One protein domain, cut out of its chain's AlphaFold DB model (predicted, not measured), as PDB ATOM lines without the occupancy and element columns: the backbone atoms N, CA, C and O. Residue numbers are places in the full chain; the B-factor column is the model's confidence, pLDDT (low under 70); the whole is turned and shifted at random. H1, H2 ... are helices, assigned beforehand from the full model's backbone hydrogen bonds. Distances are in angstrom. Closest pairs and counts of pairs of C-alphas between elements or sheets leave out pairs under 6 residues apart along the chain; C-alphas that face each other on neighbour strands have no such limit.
ATOM      1  N   HIS A 163     382.388 350.887 288.314       87.44
ATOM      2  CA  HIS A 163     382.452 349.460 288.612       87.44
ATOM      3  C   HIS A 163     382.340 349.185 290.118       87.44
ATOM      4  O   HIS A 163     381.569 348.313 290.516       87.44
ATOM      5  N   ALA A 164     383.033 349.956 290.960       87.88
ATOM      6  CA  ALA A 164     382.946 349.843 292.414       87.88
ATOM      7  C   ALA A 164     381.517 350.103 292.919       87.88
ATOM      8  O   ALA A 164     380.964 349.271 293.638       87.88
ATOM      9  N   VAL A 165     380.875 351.180 292.454       88.50
ATOM     10  CA  VAL A 165     379.479 351.511 292.795       88.50
ATOM     11  C   VAL A 165     378.522 350.408 292.338       88.50
ATOM     12  O   VAL A 165     377.654 349.976 293.097       88.50
ATOM     13  N   ARG A 166     378.690 349.893 291.114       84.69
ATOM     14  CA  ARG A 166     377.868 348.784 290.607       84.69
ATOM     15  C   ARG A 166     378.041 347.523 291.453       84.69
ATOM     16  O   ARG A 166     377.052 346.863 291.758       84.69
ATOM     17  N   ASN A 167     379.267 347.199 291.856       86.06
ATOM     18  CA  ASN A 167     379.541 346.032 292.687       86.06
ATOM     19  C   ASN A 167     378.969 346.184 294.095       86.06
ATOM     20  O   ASN A 167     378.383 345.232 294.605       86.06
ATOM     21  N   ALA A 168     379.069 347.371 294.696       89.62
ATOM     22  CA  ALA A 168     378.432 347.670 295.975       89.62
ATOM     23  C   ALA A 168     376.904 347.511 295.885       89.62
ATOM     24  O   ALA A 168     376.307 346.807 296.702       89.62
ATOM     25  N   LYS A 169     376.278 348.055 294.829       89.00
ATOM     26  CA  LYS A 169     374.843 347.867 294.559       89.00
ATOM     27  C   LYS A 169     374.492 346.383 294.417       89.00
ATOM     28  O   LYS A 169     373.550 345.919 295.048       89.00
ATOM     29  N   ASN A 170     375.251 345.622 293.629       85.94
ATOM     30  CA  ASN A 170     374.998 344.195 293.426       85.94
ATOM     31  C   ASN A 170     375.121 343.394 294.729       85.94
ATOM     32  O   ASN A 170     374.262 342.560 295.003       85.94
ATOM     33  N   LYS A 171     376.136 343.676 295.558       89.44
ATOM     34  CA  LYS A 171     376.284 343.056 296.885       89.44
ATOM     35  C   LYS A 171     375.064 343.334 297.767       89.44
ATOM     36  O   LYS A 171     374.525 342.403 298.358       89.44
ATOM     37  N   LYS A 172     374.582 344.581 297.788       91.56
ATOM     38  CA  LYS A 172     373.378 344.970 298.536       91.56
ATOM     39  C   LYS A 172     372.132 344.208 298.068       91.56
ATOM     40  O   LYS A 172     371.436 343.631 298.897       91.56
ATOM     41  N   LEU A 173     371.898 344.135 296.754       88.94
ATOM     42  CA  LEU A 173     370.761 343.403 296.172       88.94
ATOM     43  C   LEU A 173     370.784 341.910 296.529       88.94
ATOM     44  O   LEU A 173     369.745 341.321 296.833       88.94
ATOM     45  N   VAL A 174     371.969 341.292 296.489       89.25
ATOM     46  CA  VAL A 174     372.161 339.885 296.865       89.25
ATOM     47  C   VAL A 174     371.809 339.675 298.336       89.25
ATOM     48  O   VAL A 174     371.083 338.738 298.666       89.25
ATOM     49  N   GLU A 175     372.283 340.553 299.215       92.31
ATOM     50  CA  GLU A 175     372.053 340.420 300.650       92.31
ATOM     51  C   GLU A 175     370.589 340.669 301.041       92.31
ATOM     52  O   GLU A 175     370.025 339.948 301.859       92.31
ATOM     53  N   GLU A 176     369.927 341.647 300.422       91.50
ATOM     54  CA  GLU A 176     368.487 341.884 300.602       91.50
ATOM     55  C   GLU A 176     367.651 340.672 300.170       91.50
ATOM     56  O   GLU A 176     366.770 340.229 300.908       91.50
ATOM     57  N   CYS A 177     367.970 340.067 299.023       90.88
ATOM     58  CA  CYS A 177     367.249 338.894 298.533       90.88
ATOM     59  C   CYS A 177     367.472 337.651 299.415       90.88
ATOM     60  O   CYS A 177     366.522 336.914 299.690       90.88
ATOM     61  N   ARG A 178     368.700 337.430 299.913       92.38
ATOM     62  CA  ARG A 178     368.994 336.339 300.862       92.38
ATOM     63  C   ARG A 178     368.252 336.512 302.179       92.38
ATOM     64  O   ARG A 178     367.628 335.556 302.639       92.38
ATOM     65  N   ARG A 179     368.279 337.719 302.752       93.06
ATOM     66  CA  ARG A 179     367.534 338.035 303.977       93.06
ATOM     67  C   ARG A 179     366.041 337.796 303.786       93.06
ATOM     68  O   ARG A 179     365.443 337.090 304.589       93.06
ATOM     69  N   ALA A 180     365.465 338.272 302.681       92.38
ATOM     70  CA  ALA A 180     364.060 338.027 302.376       92.38
ATOM     71  C   ALA A 180     363.742 336.525 302.282       92.38
ATOM     72  O   ALA A 180     362.772 336.069 302.881       92.38
ATOM     73  N   ALA A 181     364.573 335.732 301.597       91.50
ATOM     74  CA  ALA A 181     364.382 334.284 301.497       91.50
ATOM     75  C   ALA A 181     364.417 333.579 302.866       91.50
ATOM     76  O   ALA A 181     363.623 332.671 303.109       91.50
ATOM     77  N   MET A 182     365.301 334.003 303.774       93.31
ATOM     78  CA  MET A 182     365.347 333.483 305.145       93.31
ATOM     79  C   MET A 182     364.076 333.834 305.919       93.31
ATOM     80  O   MET A 182     363.435 332.947 306.477       93.31
ATOM     81  N   THR A 183     363.646 335.094 305.865       91.94
ATOM     82  CA  THR A 183     362.424 335.534 306.546       91.94
ATOM     83  C   THR A 183     361.172 334.840 306.007       91.94
ATOM     84  O   THR A 183     360.265 334.527 306.771       91.94
ATOM     85  N   LEU A 184     361.115 334.521 304.710       90.19
ATOM     86  CA  LEU A 184     360.020 333.724 304.148       90.19
ATOM     87  C   LEU A 184     359.956 332.315 304.745       90.19
ATOM     88  O   LEU A 184     358.866 331.828 305.037       90.19
ATOM     89  N   ARG A 185     361.102 331.665 304.966       91.94
ATOM     90  CA  ARG A 185     361.142 330.347 305.619       91.94
ATOM     91  C   ARG A 185     360.668 330.424 307.070       91.94
ATOM     92  O   ARG A 185     359.922 329.552 307.505       91.94
ATOM     93  N   GLU A 186     361.039 331.480 307.789       91.69
ATOM     94  CA  GLU A 186     360.552 331.740 309.152       91.69
ATOM     95  C   GLU A 186     359.036 331.975 309.182       91.69
ATOM     96  O   GLU A 186     358.337 331.411 310.023       91.69
ATOM     97  N   ILE A 187     358.512 332.764 308.238       87.69
ATOM     98  CA  ILE A 187     357.070 332.992 308.076       87.69
ATOM     99  C   ILE A 187     356.349 331.670 307.813       87.69
ATOM    100  O   ILE A 187     355.342 331.390 308.461       87.69
ATOM    101  N   HIS A 188     356.871 330.844 306.903       88.25
ATOM    102  CA  HIS A 188     356.312 329.527 306.613       88.25
ATOM    103  C   HIS A 188     356.280 328.636 307.863       88.25
ATOM    104  O   HIS A 188     355.226 328.099 308.197       88.25
ATOM    105  N   ALA A 189     357.393 328.532 308.598       87.69
ATOM    106  CA  ALA A 189     357.470 327.742 309.826       87.69
ATOM    107  C   ALA A 189     356.491 328.242 310.907       87.69
ATOM    108  O   ALA A 189     355.802 327.444 311.539       87.69
ATOM    109  N   ALA A 190     356.373 329.562 311.080       85.00
ATOM    110  CA  ALA A 190     355.447 330.161 312.040       85.00
ATOM    111  C   ALA A 190     353.974 329.913 311.671       85.00
ATOM    112  O   ALA A 190     353.154 329.625 312.545       85.00
ATOM    113  N   LEU A 191     353.628 329.999 310.383       82.44
ATOM    114  CA  LEU A 191     352.277 329.711 309.901       82.44
ATOM    115  C   LEU A 191     351.936 328.222 310.035       82.44
ATOM    116  O   LEU A 191     350.837 327.895 310.474       82.44
ATOM    117  N   GLN A 192     352.885 327.333 309.738       83.75
ATOM    118  CA  GLN A 192     352.726 325.886 309.907       83.75
ATOM    119  C   GLN A 192     352.561 325.481 311.386       83.75
ATOM    120  O   GLN A 192     351.755 324.608 311.714       83.75
ATOM    121  N   GLY A 193     353.277 326.137 312.304       75.56
ATOM    122  CA  GLY A 193     353.090 325.949 313.748       75.56
ATOM    123  C   GLY A 193     351.713 326.414 314.240       75.56
ATOM    124  O   GLY A 193     351.103 325.776 315.091       75.56
ATOM    125  N   SER A 194     351.177 327.494 313.667       69.69
ATOM    126  CA  SER A 194     349.853 328.018 314.031       69.69
ATOM    127  C   SER A 194     348.704 327.109 313.562       69.69
ATOM    128  O   SER A 194     347.736 326.896 314.293       69.69
ATOM    129  N   THR A 195     348.812 326.521 312.364       64.75
ATOM    130  CA  THR A 195     347.782 325.622 311.809       64.75
ATOM    131  C   THR A 195     347.763 324.245 312.474       64.75
ATOM    132  O   THR A 195     346.695 323.671 312.677       64.75
ATOM    133  N   THR A 196     348.921 323.717 312.874       59.16
ATOM    134  CA  THR A 196     349.016 322.415 313.562       59.16
ATOM    135  C   THR A 196     348.419 322.442 314.972       59.16
ATOM    136  O   THR A 196     347.723 321.500 315.348       59.16
ATOM    137  N   VAL A 197     348.588 323.536 315.723       55.16
ATOM    138  CA  VAL A 197     347.982 323.710 317.060       55.16
ATOM    139  C   VAL A 197     346.454 323.825 316.987       55.16
ATOM    140  O   VAL A 197     345.753 323.288 317.845       55.16
ATOM    141  N   ALA A 198     345.915 324.461 315.942       53.19
ATOM    142  CA  ALA A 198     344.469 324.529 315.722       53.19
ATOM    143  C   ALA A 198     343.853 323.140 315.456       53.19
ATOM    144  O   ALA A 198     342.786 322.832 315.986       53.19
ATOM    145  N   ASN A 199     344.550 322.278 314.707       50.00
ATOM    146  CA  ASN A 199     344.086 320.922 314.399       50.00
ATOM    147  C   ASN A 199     344.274 319.939 315.567       50.00
ATOM    148  O   ASN A 199     343.439 319.062 315.763       50.00
ATOM    149  N   PRO A 224     344.394 333.822 319.116       51.62
ATOM    150  CA  PRO A 224     345.833 334.102 319.064       51.62
ATOM    151  C   PRO A 224     346.531 333.539 317.809       51.62
ATOM    152  O   PRO A 224     347.482 334.146 317.323       51.62
ATOM    153  N   SER A 225     346.013 332.456 317.214       66.94
ATOM    154  CA  SER A 225     346.473 331.922 315.921       66.94
ATOM    155  C   SER A 225     346.228 332.868 314.733       66.94
ATOM    156  O   SER A 225     347.050 332.936 313.819       66.94
ATOM    157  N   GLU A 226     345.144 333.642 314.766       66.56
ATOM    158  CA  GLU A 226     344.725 334.572 313.714       66.56
ATOM    159  C   GLU A 226     345.478 335.908 313.793       66.56
ATOM    160  O   GLU A 226     345.836 336.488 312.766       66.56
ATOM    161  N   ALA A 227     345.822 336.358 315.005       67.81
ATOM    162  CA  ALA A 227     346.695 337.515 315.209       67.81
ATOM    163  C   ALA A 227     348.113 337.232 314.687       67.81
ATOM    164  O   ALA A 227     348.696 338.056 313.977       67.81
ATOM    165  N   VAL A 228     348.635 336.030 314.963       72.31
ATOM    166  CA  VAL A 228     349.905 335.553 314.399       72.31
ATOM    167  C   VAL A 228     349.806 335.450 312.876       72.31
ATOM    168  O   VAL A 228     350.704 335.925 312.181       72.31
ATOM    169  N   ARG A 229     348.703 334.915 312.330       74.50
ATOM    170  CA  ARG A 229     348.476 334.866 310.875       74.50
ATOM    171  C   ARG A 229     348.522 336.263 310.252       74.50
ATOM    172  O   ARG A 229     349.254 336.473 309.287       74.50
ATOM    173  N   PHE A 230     347.818 337.232 310.833       72.81
ATOM    174  CA  PHE A 230     347.808 338.621 310.367       72.81
ATOM    175  C   PHE A 230     349.208 339.254 310.399       72.81
ATOM    176  O   PHE A 230     349.662 339.809 309.396       72.81
ATOM    177  N   GLN A 231     349.929 339.117 311.516       80.31
ATOM    178  CA  GLN A 231     351.284 339.653 311.666       80.31
ATOM    179  C   GLN A 231     352.248 339.067 310.626       80.31
ATOM    180  O   GLN A 231     353.010 339.801 309.993       80.31
ATOM    181  N   ARG A 232     352.205 337.746 310.412       82.19
ATOM    182  CA  ARG A 232     353.094 337.060 309.464       82.19
ATOM    183  C   ARG A 232     352.776 337.396 308.009       82.19
ATOM    184  O   ARG A 232     353.698 337.516 307.206       82.19
ATOM    185  N   LEU A 233     351.510 337.635 307.672       79.69
ATOM    186  CA  LEU A 233     351.115 338.125 306.348       79.69
ATOM    187  C   LEU A 233     351.583 339.561 306.080       79.69
ATOM    188  O   LEU A 233     351.978 339.882 304.957       79.69
ATOM    189  N   HIS A 234     351.590 340.421 307.098       80.19
ATOM    190  CA  HIS A 234     352.157 341.762 306.962       80.19
ATOM    191  C   HIS A 234     353.676 341.700 306.754       80.19
ATOM    192  O   HIS A 234     354.209 342.324 305.837       80.19
ATOM    193  N   GLN A 235     354.362 340.855 307.529       84.75
ATOM    194  CA  GLN A 235     355.796 340.613 307.371       84.75
ATOM    195  C   GLN A 235     356.136 340.059 305.975       84.75
ATOM    196  O   GLN A 235     357.106 340.499 305.360       84.75
ATOM    197  N   LEU A 236     355.317 339.149 305.430       83.06
ATOM    198  CA  LEU A 236     355.441 338.649 304.053       83.06
ATOM    199  C   LEU A 236     355.391 339.789 303.030       83.06
ATOM    200  O   LEU A 236     356.190 339.832 302.098       83.06
ATOM    201  N   ARG A 237     354.463 340.733 303.192       79.69
ATOM    202  CA  ARG A 237     354.339 341.882 302.292       79.69
ATOM    203  C   ARG A 237     355.558 342.797 302.377       79.69
ATOM    204  O   ARG A 237     356.124 343.134 301.339       79.69
ATOM    205  N   ASP A 238     355.954 343.200 303.577       84.38
ATOM    206  CA  ASP A 238     357.033 344.180 303.765       84.38
ATOM    207  C   ASP A 238     358.375 343.641 303.251       84.38
ATOM    208  O   ASP A 238     359.133 344.341 302.572       84.38
ATOM    209  N   THR A 239     358.618 342.349 303.483       85.62
ATOM    210  CA  THR A 239     359.820 341.649 303.009       85.62
ATOM    211  C   THR A 239     359.855 341.474 301.495       85.62
ATOM    212  O   THR A 239     360.935 341.453 300.914       85.62
ATOM    213  N   THR A 240     358.704 341.372 300.827       82.06
ATOM    214  CA  THR A 240     358.651 341.066 299.389       82.06
ATOM    215  C   THR A 240     358.349 342.269 298.494       82.06
ATOM    216  O   THR A 240     358.627 342.216 297.296       82.06
ATOM    217  N   TYR A 241     357.824 343.370 299.039       81.75
ATOM    218  CA  TYR A 241     357.384 344.538 298.264       81.75
ATOM    219  C   TYR A 241     358.515 345.252 297.510       81.75
ATOM    220  O   TYR A 241     358.305 345.740 296.401       81.75
ATOM    221  N   HIS A 242     359.707 345.320 298.103       82.69
ATOM    222  CA  HIS A 242     360.856 346.026 297.533       82.69
ATOM    223  C   HIS A 242     361.677 345.159 296.562       82.69
ATOM    224  O   HIS A 242     362.535 345.678 295.845       82.69
ATOM    225  N   LEU A 243     361.406 343.850 296.498       85.25
ATOM    226  CA  LEU A 243     362.155 342.923 295.657       85.25
ATOM    227  C   LEU A 243     361.796 343.117 294.183       85.25
ATOM    228  O   LEU A 243     360.673 342.871 293.743       85.25
ATOM    229  N   THR A 244     362.788 343.515 293.396       82.88
ATOM    230  CA  THR A 244     362.668 343.723 291.948       82.88
ATOM    231  C   THR A 244     363.296 342.576 291.157       82.88
ATOM    232  O   THR A 244     364.058 341.775 291.691       82.88
ATOM    233  N   ALA A 245     363.043 342.520 289.846       76.19
ATOM    234  CA  ALA A 245     363.683 341.536 288.969       76.19
ATOM    235  C   ALA A 245     365.228 341.599 288.995       76.19
ATOM    236  O   ALA A 245     365.867 340.576 288.755       76.19
ATOM    237  N   GLU A 246     365.829 342.755 289.319       80.75
ATOM    238  CA  GLU A 246     367.290 342.901 289.464       80.75
ATOM    239  C   GLU A 246     367.848 342.080 290.634       80.75
ATOM    240  O   GLU A 246     368.967 341.582 290.540       80.75
ATOM    241  N   HIS A 247     367.067 341.904 291.706       87.50
ATOM    242  CA  HIS A 247     367.471 341.118 292.872       87.50
ATOM    243  C   HIS A 247     367.613 339.643 292.495       87.50
ATOM    244  O   HIS A 247     368.651 339.028 292.723       87.50
ATOM    245  N   PHE A 248     366.591 339.095 291.837       80.94
ATOM    246  CA  PHE A 248     366.558 337.691 291.432       80.94
ATOM    247  C   PHE A 248     367.507 337.378 290.269       80.94
ATOM    248  O   PHE A 248     368.005 336.260 290.172       80.94
ATOM    249  N   ALA A 249     367.822 338.362 289.416       80.50
ATOM    250  CA  ALA A 249     368.749 338.179 288.298       80.50
ATOM    251  C   ALA A 249     370.153 337.724 288.746       80.50
ATOM    252  O   ALA A 249     370.834 337.031 287.989       80.50
ATOM    253  N   GLN A 250     370.561 338.056 289.976       82.88
ATOM    254  CA  GLN A 250     371.855 337.659 290.542       82.88
ATOM    255  C   GLN A 250     371.921 336.160 290.897       82.88
ATOM    256  O   GLN A 250     373.004 335.577 290.924       82.88
ATOM    257  N   PHE A 251     370.781 335.493 291.101       80.38
ATOM    258  CA  PHE A 251     370.712 334.121 291.615       80.38
ATOM    259  C   PHE A 251     370.448 333.074 290.527       80.38
ATOM    260  O   PHE A 251     369.765 333.366 289.541       80.38
ATOM    261  N   PRO A 252     370.976 331.842 290.677       79.19
ATOM    262  CA  PRO A 252     370.699 330.761 289.737       79.19
ATOM    263  C   PRO A 252     369.201 330.433 289.696       79.19
ATOM    264  O   PRO A 252     368.481 330.644 290.670       79.19
ATOM    265  N   GLN A 253     368.744 329.860 288.579       73.19
ATOM    266  CA  GLN A 253     367.333 329.513 288.373       73.19
ATOM    267  C   GLN A 253     366.764 328.653 289.514       73.19
ATOM    268  O   GLN A 253     365.645 328.916 289.943       73.19
ATOM    269  N   GLY A 254     367.532 327.687 290.032       72.62
ATOM    270  CA  GLY A 254     367.105 326.840 291.154       72.62
ATOM    271  C   GLY A 254     366.692 327.650 292.385       72.62
ATOM    272  O   GLY A 254     365.589 327.482 292.881       72.62
ATOM    273  N   PHE A 255     367.499 328.640 292.779       81.94
ATOM    274  CA  PHE A 255     367.181 329.504 293.919       81.94
ATOM    275  C   PHE A 255     365.878 330.292 293.716       81.94
ATOM    276  O   PHE A 255     365.081 330.435 294.640       81.94
ATOM    277  N   VAL A 256     365.648 330.813 292.506       75.94
ATOM    278  CA  VAL A 256     364.427 331.572 292.194       75.94
ATOM    279  C   VAL A 256     363.194 330.664 292.241       75.94
ATOM    280  O   VAL A 256     362.138 331.099 292.695       75.94
ATOM    281  N   LEU A 257     363.320 329.408 291.808       78.25
ATOM    282  CA  LEU A 257     362.243 328.421 291.893       78.25
ATOM    283  C   LEU A 257     361.956 328.017 293.344       78.25
ATOM    284  O   LEU A 257     360.793 328.031 293.731       78.25
ATOM    285  N   ASP A 258     362.979 327.770 294.162       77.88
ATOM    286  CA  ASP A 258     362.816 327.465 295.593       77.88
ATOM    287  C   ASP A 258     362.148 328.623 296.351       77.88
ATOM    288  O   ASP A 258     361.318 328.431 297.246       77.88
ATOM    289  N   PHE A 259     362.493 329.857 295.979       85.56
ATOM    290  CA  PHE A 259     361.874 331.062 296.519       85.56
ATOM    291  C   PHE A 259     360.382 331.136 296.161       85.56
ATOM    292  O   PHE A 259     359.545 331.404 297.026       85.56
ATOM    293  N   LEU A 260     360.038 330.879 294.895       80.25
ATOM    294  CA  LEU A 260     358.651 330.827 294.431       80.25
ATOM    295  C   LEU A 260     357.864 329.693 295.099       80.25
ATOM    296  O   LEU A 260     356.719 329.908 295.484       80.25
ATOM    297  N   ASP A 261     358.481 328.527 295.281       77.94
ATOM    298  CA  ASP A 261     357.880 327.386 295.973       77.94
ATOM    299  C   ASP A 261     357.584 327.714 297.442       77.94
ATOM    300  O   ASP A 261     356.480 327.481 297.927       77.94
ATOM    301  N   THR A 262     358.516 328.372 298.137       81.00
ATOM    302  CA  THR A 262     358.304 328.825 299.524       81.00
ATOM    303  C   THR A 262     357.098 329.764 299.627       81.00
ATOM    304  O   THR A 262     356.272 329.619 300.529       81.00
ATOM    305  N   ILE A 263     356.948 330.698 298.681       80.19
ATOM    306  CA  ILE A 263     355.764 331.564 298.602       80.19
ATOM    307  C   ILE A 263     354.507 330.741 298.324       80.19
ATOM    308  O   ILE A 263     353.497 330.953 298.991       80.19
ATOM    309  N   GLY A 264     354.565 329.793 297.386       72.38
ATOM    310  CA  GLY A 264     353.459 328.891 297.075       72.38
ATOM    311  C   GLY A 264     352.959 328.154 298.316       72.38
ATOM    312  O   GLY A 264     351.772 328.216 298.622       72.38
ATOM    313  N   ARG A 265     353.868 327.565 299.101       76.31
ATOM    314  CA  ARG A 265     353.538 326.876 300.361       76.31
ATOM    315  C   ARG A 265     352.886 327.805 301.385       76.31
ATOM    316  O   ARG A 265     351.902 327.426 302.013       76.31
ATOM    317  N   ILE A 266     353.383 329.037 301.530       76.88
ATOM    318  CA  ILE A 266     352.765 330.048 302.406       76.88
ATOM    319  C   ILE A 266     351.340 330.371 301.941       76.88
ATOM    320  O   ILE A 266     350.425 330.432 302.759       76.88
ATOM    321  N   VAL A 267     351.134 330.556 300.636       74.50
ATOM    322  CA  VAL A 267     349.811 330.847 300.065       74.50
ATOM    323  C   VAL A 267     348.856 329.672 300.276       74.50
ATOM    324  O   VAL A 267     347.723 329.893 300.697       74.50
ATOM    325  N   SER A 268     349.317 328.435 300.075       75.25
ATOM    326  CA  SER A 268     348.536 327.221 300.336       75.25
ATOM    327  C   SER A 268     348.113 327.096 301.801       75.25
ATOM    328  O   SER A 268     346.976 326.724 302.065       75.25
ATOM    329  N   LEU A 269     348.986 327.447 302.752       73.94
ATOM    330  CA  LEU A 269     348.656 327.438 304.184       73.94
ATOM    331  C   LEU A 269     347.612 328.498 304.567       73.94
ATOM    332  O   LEU A 269     346.881 328.319 305.538       73.94
ATOM    333  N   VAL A 270     347.552 329.610 303.834       70.38
ATOM    334  CA  VAL A 270     346.626 330.721 304.112       70.38
ATOM    335  C   VAL A 270     345.258 330.496 303.457       70.38
ATOM    336  O   VAL A 270     344.271 331.059 303.926       70.38
ATOM    337  N   GLY A 271     345.185 329.669 302.411       59.16
ATOM    338  CA  GLY A 271     343.948 329.280 301.723       59.16
ATOM    339  C   GLY A 271     343.457 330.286 300.676       59.16
ATOM    340  O   GLY A 271     342.901 329.871 299.664       59.16
ATOM    341  N   ASP A 272     343.747 331.582 300.856       61.00
ATOM    342  CA  ASP A 272     343.275 332.652 299.969       61.00
ATOM    343  C   ASP A 272     344.421 333.435 299.281       61.00
ATOM    344  O   ASP A 272     345.155 334.201 299.925       61.00
ATOM    345  N   PRO A 273     344.565 333.354 297.943       57.50
ATOM    346  CA  PRO A 273     345.648 334.017 297.209       57.50
ATOM    347  C   PRO A 273     345.509 335.547 297.162       57.50
ATOM    348  O   PRO A 273     346.510 336.260 297.071       57.50
ATOM    349  N   ASN A 274     344.286 336.073 297.284       58.00
ATOM    350  CA  ASN A 274     344.019 337.516 297.304       58.00
ATOM    351  C   ASN A 274     344.503 338.189 298.601       58.00
ATOM    352  O   ASN A 274     344.714 339.400 298.640       58.00
ATOM    353  N   MET A 275     344.732 337.395 299.647       53.56
ATOM    354  CA  MET A 275     345.023 337.861 301.001       53.56
ATOM    355  C   MET A 275     346.515 338.029 301.260       53.56
ATOM    356  O   MET A 275     346.911 338.732 302.174       53.56
ATOM    357  N   THR A 276     347.363 337.400 300.456       60.50
ATOM    358  CA  THR A 276     348.813 337.312 300.691       60.50
ATOM    359  C   THR A 276     349.613 338.343 299.898       60.50
ATOM    360  O   THR A 276     350.781 338.571 300.195       60.50
ATOM    361  N   GLY A 277     349.020 338.992 298.883       63.94
ATOM    362  CA  GLY A 277     349.661 340.088 298.136       63.94
ATOM    363  C   GLY A 277     350.941 339.702 297.371       63.94
ATOM    364  O   GLY A 277     351.617 340.566 296.812       63.94
ATOM    365  N   HIS A 278     351.252 338.406 297.294       69.31
ATOM    366  CA  HIS A 278     352.480 337.828 296.739       69.31
ATOM    367  C   HIS A 278     352.648 338.046 295.224       69.31
ATOM    368  O   HIS A 278     353.736 337.882 294.669       69.31
ATOM    369  N   GLY A 279     351.590 338.464 294.524       67.81
ATOM    370  CA  GLY A 279     351.607 338.597 293.069       67.81
ATOM    371  C   GLY A 279     352.668 339.559 292.524       67.81
ATOM    372  O   GLY A 279     353.117 339.382 291.392       67.81
ATOM    373  N   HIS A 280     353.090 340.575 293.292       72.69
ATOM    374  CA  HIS A 280     354.186 341.454 292.873       72.69
ATOM    375  C   HIS A 280     355.502 340.686 292.763       72.69
ATOM    376  O   HIS A 280     356.110 340.669 291.692       72.69
ATOM    377  N   VAL A 281     355.917 340.040 293.850       76.56
ATOM    378  CA  VAL A 281     357.214 339.372 293.922       76.56
ATOM    379  C   VAL A 281     357.275 338.166 292.991       76.56
ATOM    380  O   VAL A 281     358.280 337.994 292.308       76.56
ATOM    381  N   VAL A 282     356.174 337.421 292.833       72.75
ATOM    382  CA  VAL A 282     356.096 336.327 291.853       72.75
ATOM    383  C   VAL A 282     356.330 336.847 290.436       72.75
ATOM    384  O   VAL A 282     357.131 336.277 289.700       72.75
ATOM    385  N   ARG A 283     355.733 337.986 290.051       68.38
ATOM    386  CA  ARG A 283     356.010 338.606 288.742       68.38
ATOM    387  C   ARG A 283     357.480 338.978 288.574       68.38
ATOM    388  O   ARG A 283     358.020 338.777 287.492       68.38
ATOM    389  N   GLN A 284     358.121 339.532 289.600       76.50
ATOM    390  CA  GLN A 284     359.526 339.949 289.523       76.50
ATOM    391  C   GLN A 284     360.480 338.753 289.449       76.50
ATOM    392  O   GLN A 284     361.384 338.743 288.613       76.50
ATOM    393  N   ALA A 285     360.238 337.727 290.264       69.38
ATOM    394  CA  ALA A 285     360.987 336.479 290.266       69.38
ATOM    395  C   ALA A 285     360.839 335.750 288.927       69.38
ATOM    396  O   ALA A 285     361.840 335.477 288.265       69.38
ATOM    397  N   VAL A 286     359.607 335.552 288.446       65.44
ATOM    398  CA  VAL A 286     359.356 334.950 287.130       65.44
ATOM    399  C   VAL A 286     360.004 335.795 286.034       65.44
ATOM    400  O   VAL A 286     360.698 335.249 285.187       65.44
ATOM    401  N   ARG A 287     359.892 337.130 286.070       67.06
ATOM    402  CA  ARG A 287     360.543 338.017 285.088       67.06
ATOM    403  C   ARG A 287     362.058 337.811 285.029       67.06
ATOM    404  O   ARG A 287     362.615 337.813 283.932       67.06
ATOM    405  N   SER A 288     362.720 337.610 286.165       69.88
ATOM    406  CA  SER A 288     364.170 337.388 286.203       69.88
ATOM    407  C   SER A 288     364.610 336.115 285.467       69.88
ATOM    408  O   SER A 288     365.639 336.136 284.791       69.88
ATOM    409  N   LEU A 289     363.791 335.054 285.496       64.25
ATOM    410  CA  LEU A 289     364.066 333.793 284.798       64.25
ATOM    411  C   LEU A 289     364.166 333.994 283.282       64.25
ATOM    412  O   LEU A 289     365.019 333.397 282.625       64.25
ATOM    413  N   PHE A 290     363.332 334.880 282.734       64.75
ATOM    414  CA  PHE A 290     363.328 335.189 281.304       64.75
ATOM    415  C   PHE A 290     364.370 336.252 280.935       64.75
ATOM    416  O   PHE A 290     364.960 336.168 279.861       64.75
ATOM    417  N   MET A 291     364.664 337.216 281.821       63.59
ATOM    418  CA  MET A 291     365.713 338.217 281.564       63.59
ATOM    419  C   MET A 291     367.124 337.612 281.555       63.59
ATOM    420  O   MET A 291     367.944 338.006 280.727       63.59
ATOM    421  N   ARG A 292     367.409 336.628 282.420       54.41
ATOM    422  CA  ARG A 292     368.730 335.979 282.503       54.41
ATOM    423  C   ARG A 292     369.074 335.181 281.241       54.41
ATOM    424  O   ARG A 292     370.211 335.240 280.787       54.41
ATOM    425  N   ARG A 293     368.090 334.504 280.633       50.06
ATOM    426  CA  ARG A 293     368.279 333.798 279.352       50.06
ATOM    427  C   ARG A 293     368.414 334.760 278.171       50.06
ATOM    428  O   ARG A 293     369.263 334.535 277.325       50.06
ATOM    429  N   TYR A 294     367.683 335.879 278.160       43.28
ATOM    430  CA  TYR A 294     367.826 336.896 277.106       43.28
ATOM    431  C   TYR A 294     369.234 337.514 277.061       43.28
ATOM    432  O   TYR A 294     369.777 337.720 275.981       43.28
ATOM    433  N   ALA A 295     369.848 337.761 278.224       43.97
ATOM    434  CA  ALA A 295     371.220 338.269 278.313       43.97
ATOM    435  C   ALA A 295     372.282 337.227 277.907       43.97
ATOM    436  O   ALA A 295     373.326 337.592 277.373       43.97
ATOM    437  N   GLN A 296     372.016 335.936 278.137       43.66
ATOM    438  CA  GLN A 296     372.891 334.836 277.712       43.66
ATOM    439  C   GLN A 296     372.776 334.546 276.206       43.66
ATOM    440  O   GLN A 296     373.776 334.231 275.572       43.66
ATOM    441  N   SER A 297     371.580 334.692 275.631       37.00
ATOM    442  CA  SER A 297     371.314 334.486 274.202       37.00
ATOM    443  C   SER A 297     371.688 335.690 273.324       37.00
ATOM    444  O   SER A 297     371.925 335.514 272.133       37.00
ATOM    445  N   TYR A 298     371.756 336.903 273.889       38.34
ATOM    446  CA  TYR A 298     372.099 338.142 273.175       38.34
ATOM    447  C   TYR A 298     373.065 339.024 273.994       38.34
ATOM    448  O   TYR A 298     372.657 340.055 274.540       38.34
ATOM    449  N   PRO A 299     374.363 338.671 274.062       43.78
ATOM    450  CA  PRO A 299     375.367 339.443 274.804       43.78
ATOM    451  C   PRO A 299     375.631 340.846 274.220       43.78
ATOM    452  O   PRO A 299     376.187 341.707 274.900       43.78
ATOM    453  N   ASP A 300     375.204 341.119 272.983       40.91
ATOM    454  CA  ASP A 300     375.406 342.416 272.324       40.91
ATOM    455  C   ASP A 300     374.466 343.535 272.813       40.91
ATOM    456  O   ASP A 300     374.713 344.705 272.519       40.91
ATOM    457  N   LEU A 325     358.982 332.368 274.225       53.78
ATOM    458  CA  LEU A 325     357.899 333.237 273.828       53.78
ATOM    459  C   LEU A 325     357.293 333.861 275.090       53.78
ATOM    460  O   LEU A 325     357.153 333.175 276.107       53.78
ATOM    461  N   PRO A 326     356.841 335.124 275.034       49.34
ATOM    462  CA  PRO A 326     356.060 335.751 276.104       49.34
ATOM    463  C   PRO A 326     354.870 334.892 276.582       49.34
ATOM    464  O   PRO A 326     354.409 335.038 277.712       49.34
ATOM    465  N   ILE A 327     354.428 333.945 275.746       49.22
ATOM    466  CA  ILE A 327     353.464 332.885 276.054       49.22
ATOM    467  C   ILE A 327     353.946 331.981 277.201       49.22
ATOM    468  O   ILE A 327     353.165 331.688 278.101       49.22
ATOM    469  N   HIS A 328     355.214 331.562 277.229       53.59
ATOM    470  CA  HIS A 328     355.770 330.733 278.308       53.59
ATOM    471  C   HIS A 328     355.900 331.513 279.619       53.59
ATOM    472  O   HIS A 328     355.575 330.977 280.676       53.59
ATOM    473  N   TYR A 329     356.282 332.794 279.552       54.91
ATOM    474  CA  TYR A 329     356.252 333.696 280.710       54.91
ATOM    475  C   TYR A 329     354.839 333.815 281.278       54.91
ATOM    476  O   TYR A 329     354.639 333.685 282.483       54.91
ATOM    477  N   PHE A 330     353.851 334.008 280.408       55.59
ATOM    478  CA  PHE A 330     352.459 334.128 280.810       55.59
ATOM    479  C   PHE A 330     351.894 332.823 281.382       55.59
ATOM    480  O   PHE A 330     351.267 332.855 282.437       55.59
ATOM    481  N   ARG A 331     352.146 331.675 280.741       56.47
ATOM    482  CA  ARG A 331     351.722 330.355 281.235       56.47
ATOM    483  C   ARG A 331     352.324 330.057 282.610       56.47
ATOM    484  O   ARG A 331     351.590 329.675 283.519       56.47
ATOM    485  N   LEU A 332     353.622 330.316 282.791       55.94
ATOM    486  CA  LEU A 332     354.295 330.122 284.076       55.94
ATOM    487  C   LEU A 332     353.746 331.075 285.146       55.94
ATOM    488  O   LEU A 332     353.435 330.651 286.257       55.94
ATOM    489  N   LEU A 333     353.539 332.348 284.803       60.31
ATOM    490  CA  LEU A 333     352.942 333.325 285.710       60.31
ATOM    491  C   LEU A 333     351.512 332.939 286.121       60.31
ATOM    492  O   LEU A 333     351.129 333.111 287.272       60.31
ATOM    493  N   ARG A 334     350.721 332.403 285.189       61.09
ATOM    494  CA  ARG A 334     349.345 331.966 285.438       61.09
ATOM    495  C   ARG A 334     349.297 330.778 286.394       61.09
ATOM    496  O   ARG A 334     348.510 330.803 287.334       61.09
ATOM    497  N   SER A 335     350.175 329.796 286.176       54.44
ATOM    498  CA  SER A 335     350.298 328.617 287.041       54.44
ATOM    499  C   SER A 335     350.770 328.968 288.455       54.44
ATOM    500  O   SER A 335     350.198 328.492 289.425       54.44
ATOM    501  N   THR A 336     351.755 329.861 288.585       53.91
ATOM    502  CA  THR A 336     352.319 330.266 289.886       53.91
ATOM    503  C   THR A 336     351.399 331.175 290.694       53.91
ATOM    504  O   THR A 336     351.531 331.248 291.910       53.91
ATOM    505  N   LEU A 337     350.470 331.868 290.036       55.69
ATOM    506  CA  LEU A 337     349.460 332.707 290.685       55.69
ATOM    507  C   LEU A 337     348.098 332.013 290.831       55.69
ATOM    508  O   LEU A 337     347.135 332.684 291.199       55.69
ATOM    509  N   SER A 338     348.001 330.718 290.507       53.78
ATOM    510  CA  SER A 338     346.755 329.938 290.553       53.78
ATOM    511  C   SER A 338     345.571 330.649 289.883       53.78
ATOM    512  O   SER A 338     344.445 330.629 290.376       53.78
TER     513      SER A 338
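AT A GLANCE: This is residues 163 to 199, 224 to 300 and 325 to 338 of the 467 residues of an uncharacterized protein of Trypanosoma congolense (strain IL3000) (UniProt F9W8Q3). One very long helix, H1, runs along one side of a stretched, loosely staggered up-and-down bundle of four helices, H1, H2, H4 and H6. H2 and H4 pack on H1, H6 is shifted lengthwise along H4, little H3 fills in between H1 and H6, and H7 covers H6 on the side away from H1. The two ends that stick out are residues 163 to 169 of H1 and residues 294 to 300, of which 294 to 297 belong to H6. The printed part has 128 residues with seven named helices, H1 to H7 in chain order, and no named strand; its class is all helix. It is compact, with a radius of gyration of the C-alphas of 16.0 A, yet flat, spanning 56 by 36 by 20 A.

HOW THE PARTS SIT: Start with H1, residues 163 to 199. H2, residues 224 to 241, touches it at a shallow tilt of 18 degrees, opposite ways; the closest C-alphas, of Ser 194 and Ser 225, are 5.5 A apart. H4, residues 253 to 270, touches residues 181 to 195 of H1 the same way at a shallow tilt of 32 degrees, only just short of steep; the closest C-alphas are those of His 188 and Ile 266, 5.5 A. H3, residues 245 to 249, touches H1 at Leu 173 and His 247, their closest C-alphas, 5.2 A. Move on to the hub, H6, residues 279 to 297: it touches H3 (Ala 245 and Gln 284, closest C-alphas, 4.5 A). H6 touches H4 opposite ways at a shallow tilt of 15 degrees; the closest C-alphas, of Val 256 and Ala 285, are 6.3 A apart. H6 and H2 touch only at their ends, closest at the C-alphas of Thr 240 and Val 281, 5.9 A. H7, residues 326 to 336, touches H6 opposite ways at a tilt of 36 degrees, only just steep; the C-alphas of Val 286 and Leu 333 are closest, 6.8 A. H5, residues 273 to 276, only just touches H2, with 3 pairs of C-alphas within 8 A, the closest being Leu 233 and Thr 276 at 6.2 A. H1 and H6 are apart. Every O i to N i+4 pair is within hydrogen-bond range in H1, H2, H3, H4 and H7, and 13 of 15 in H6; H5 is too short for such a pair.

IN THESE COORDINATES: Find C-alpha 163 at (382.452, 349.460, 288.612); from there H1 runs 54.3 A to C-alpha 199 at (344.086, 320.922, 314.399). H2 and H4 are each 26.0 A long, H6 27.6 A and H7 15.3 A, ending at C-alpha 336, (352.319, 330.266, 289.886). H3 and H5 are short, 6.1 A and 5.7 A.

THE WHOLE: The C-alphas of Asn 199 and Asp 300 are the two farthest apart, 56.7 A. Residues 200 to 223 are not printed, with 14.1 A between C-alphas 199 and 224; residues 301 to 324 are not printed either, with 19.8 A between C-alphas 300 and 325. Of the links that are printed whole, H2 to H3, H3 to H4, H4 to H5 and H5 to H6 are tight. The mean pLDDT of the printed part is 72.7; look for values under 70 at residues 194 to 199, 224 to 227, 271 to 279, 283, 285 to 300 and 325 to 338.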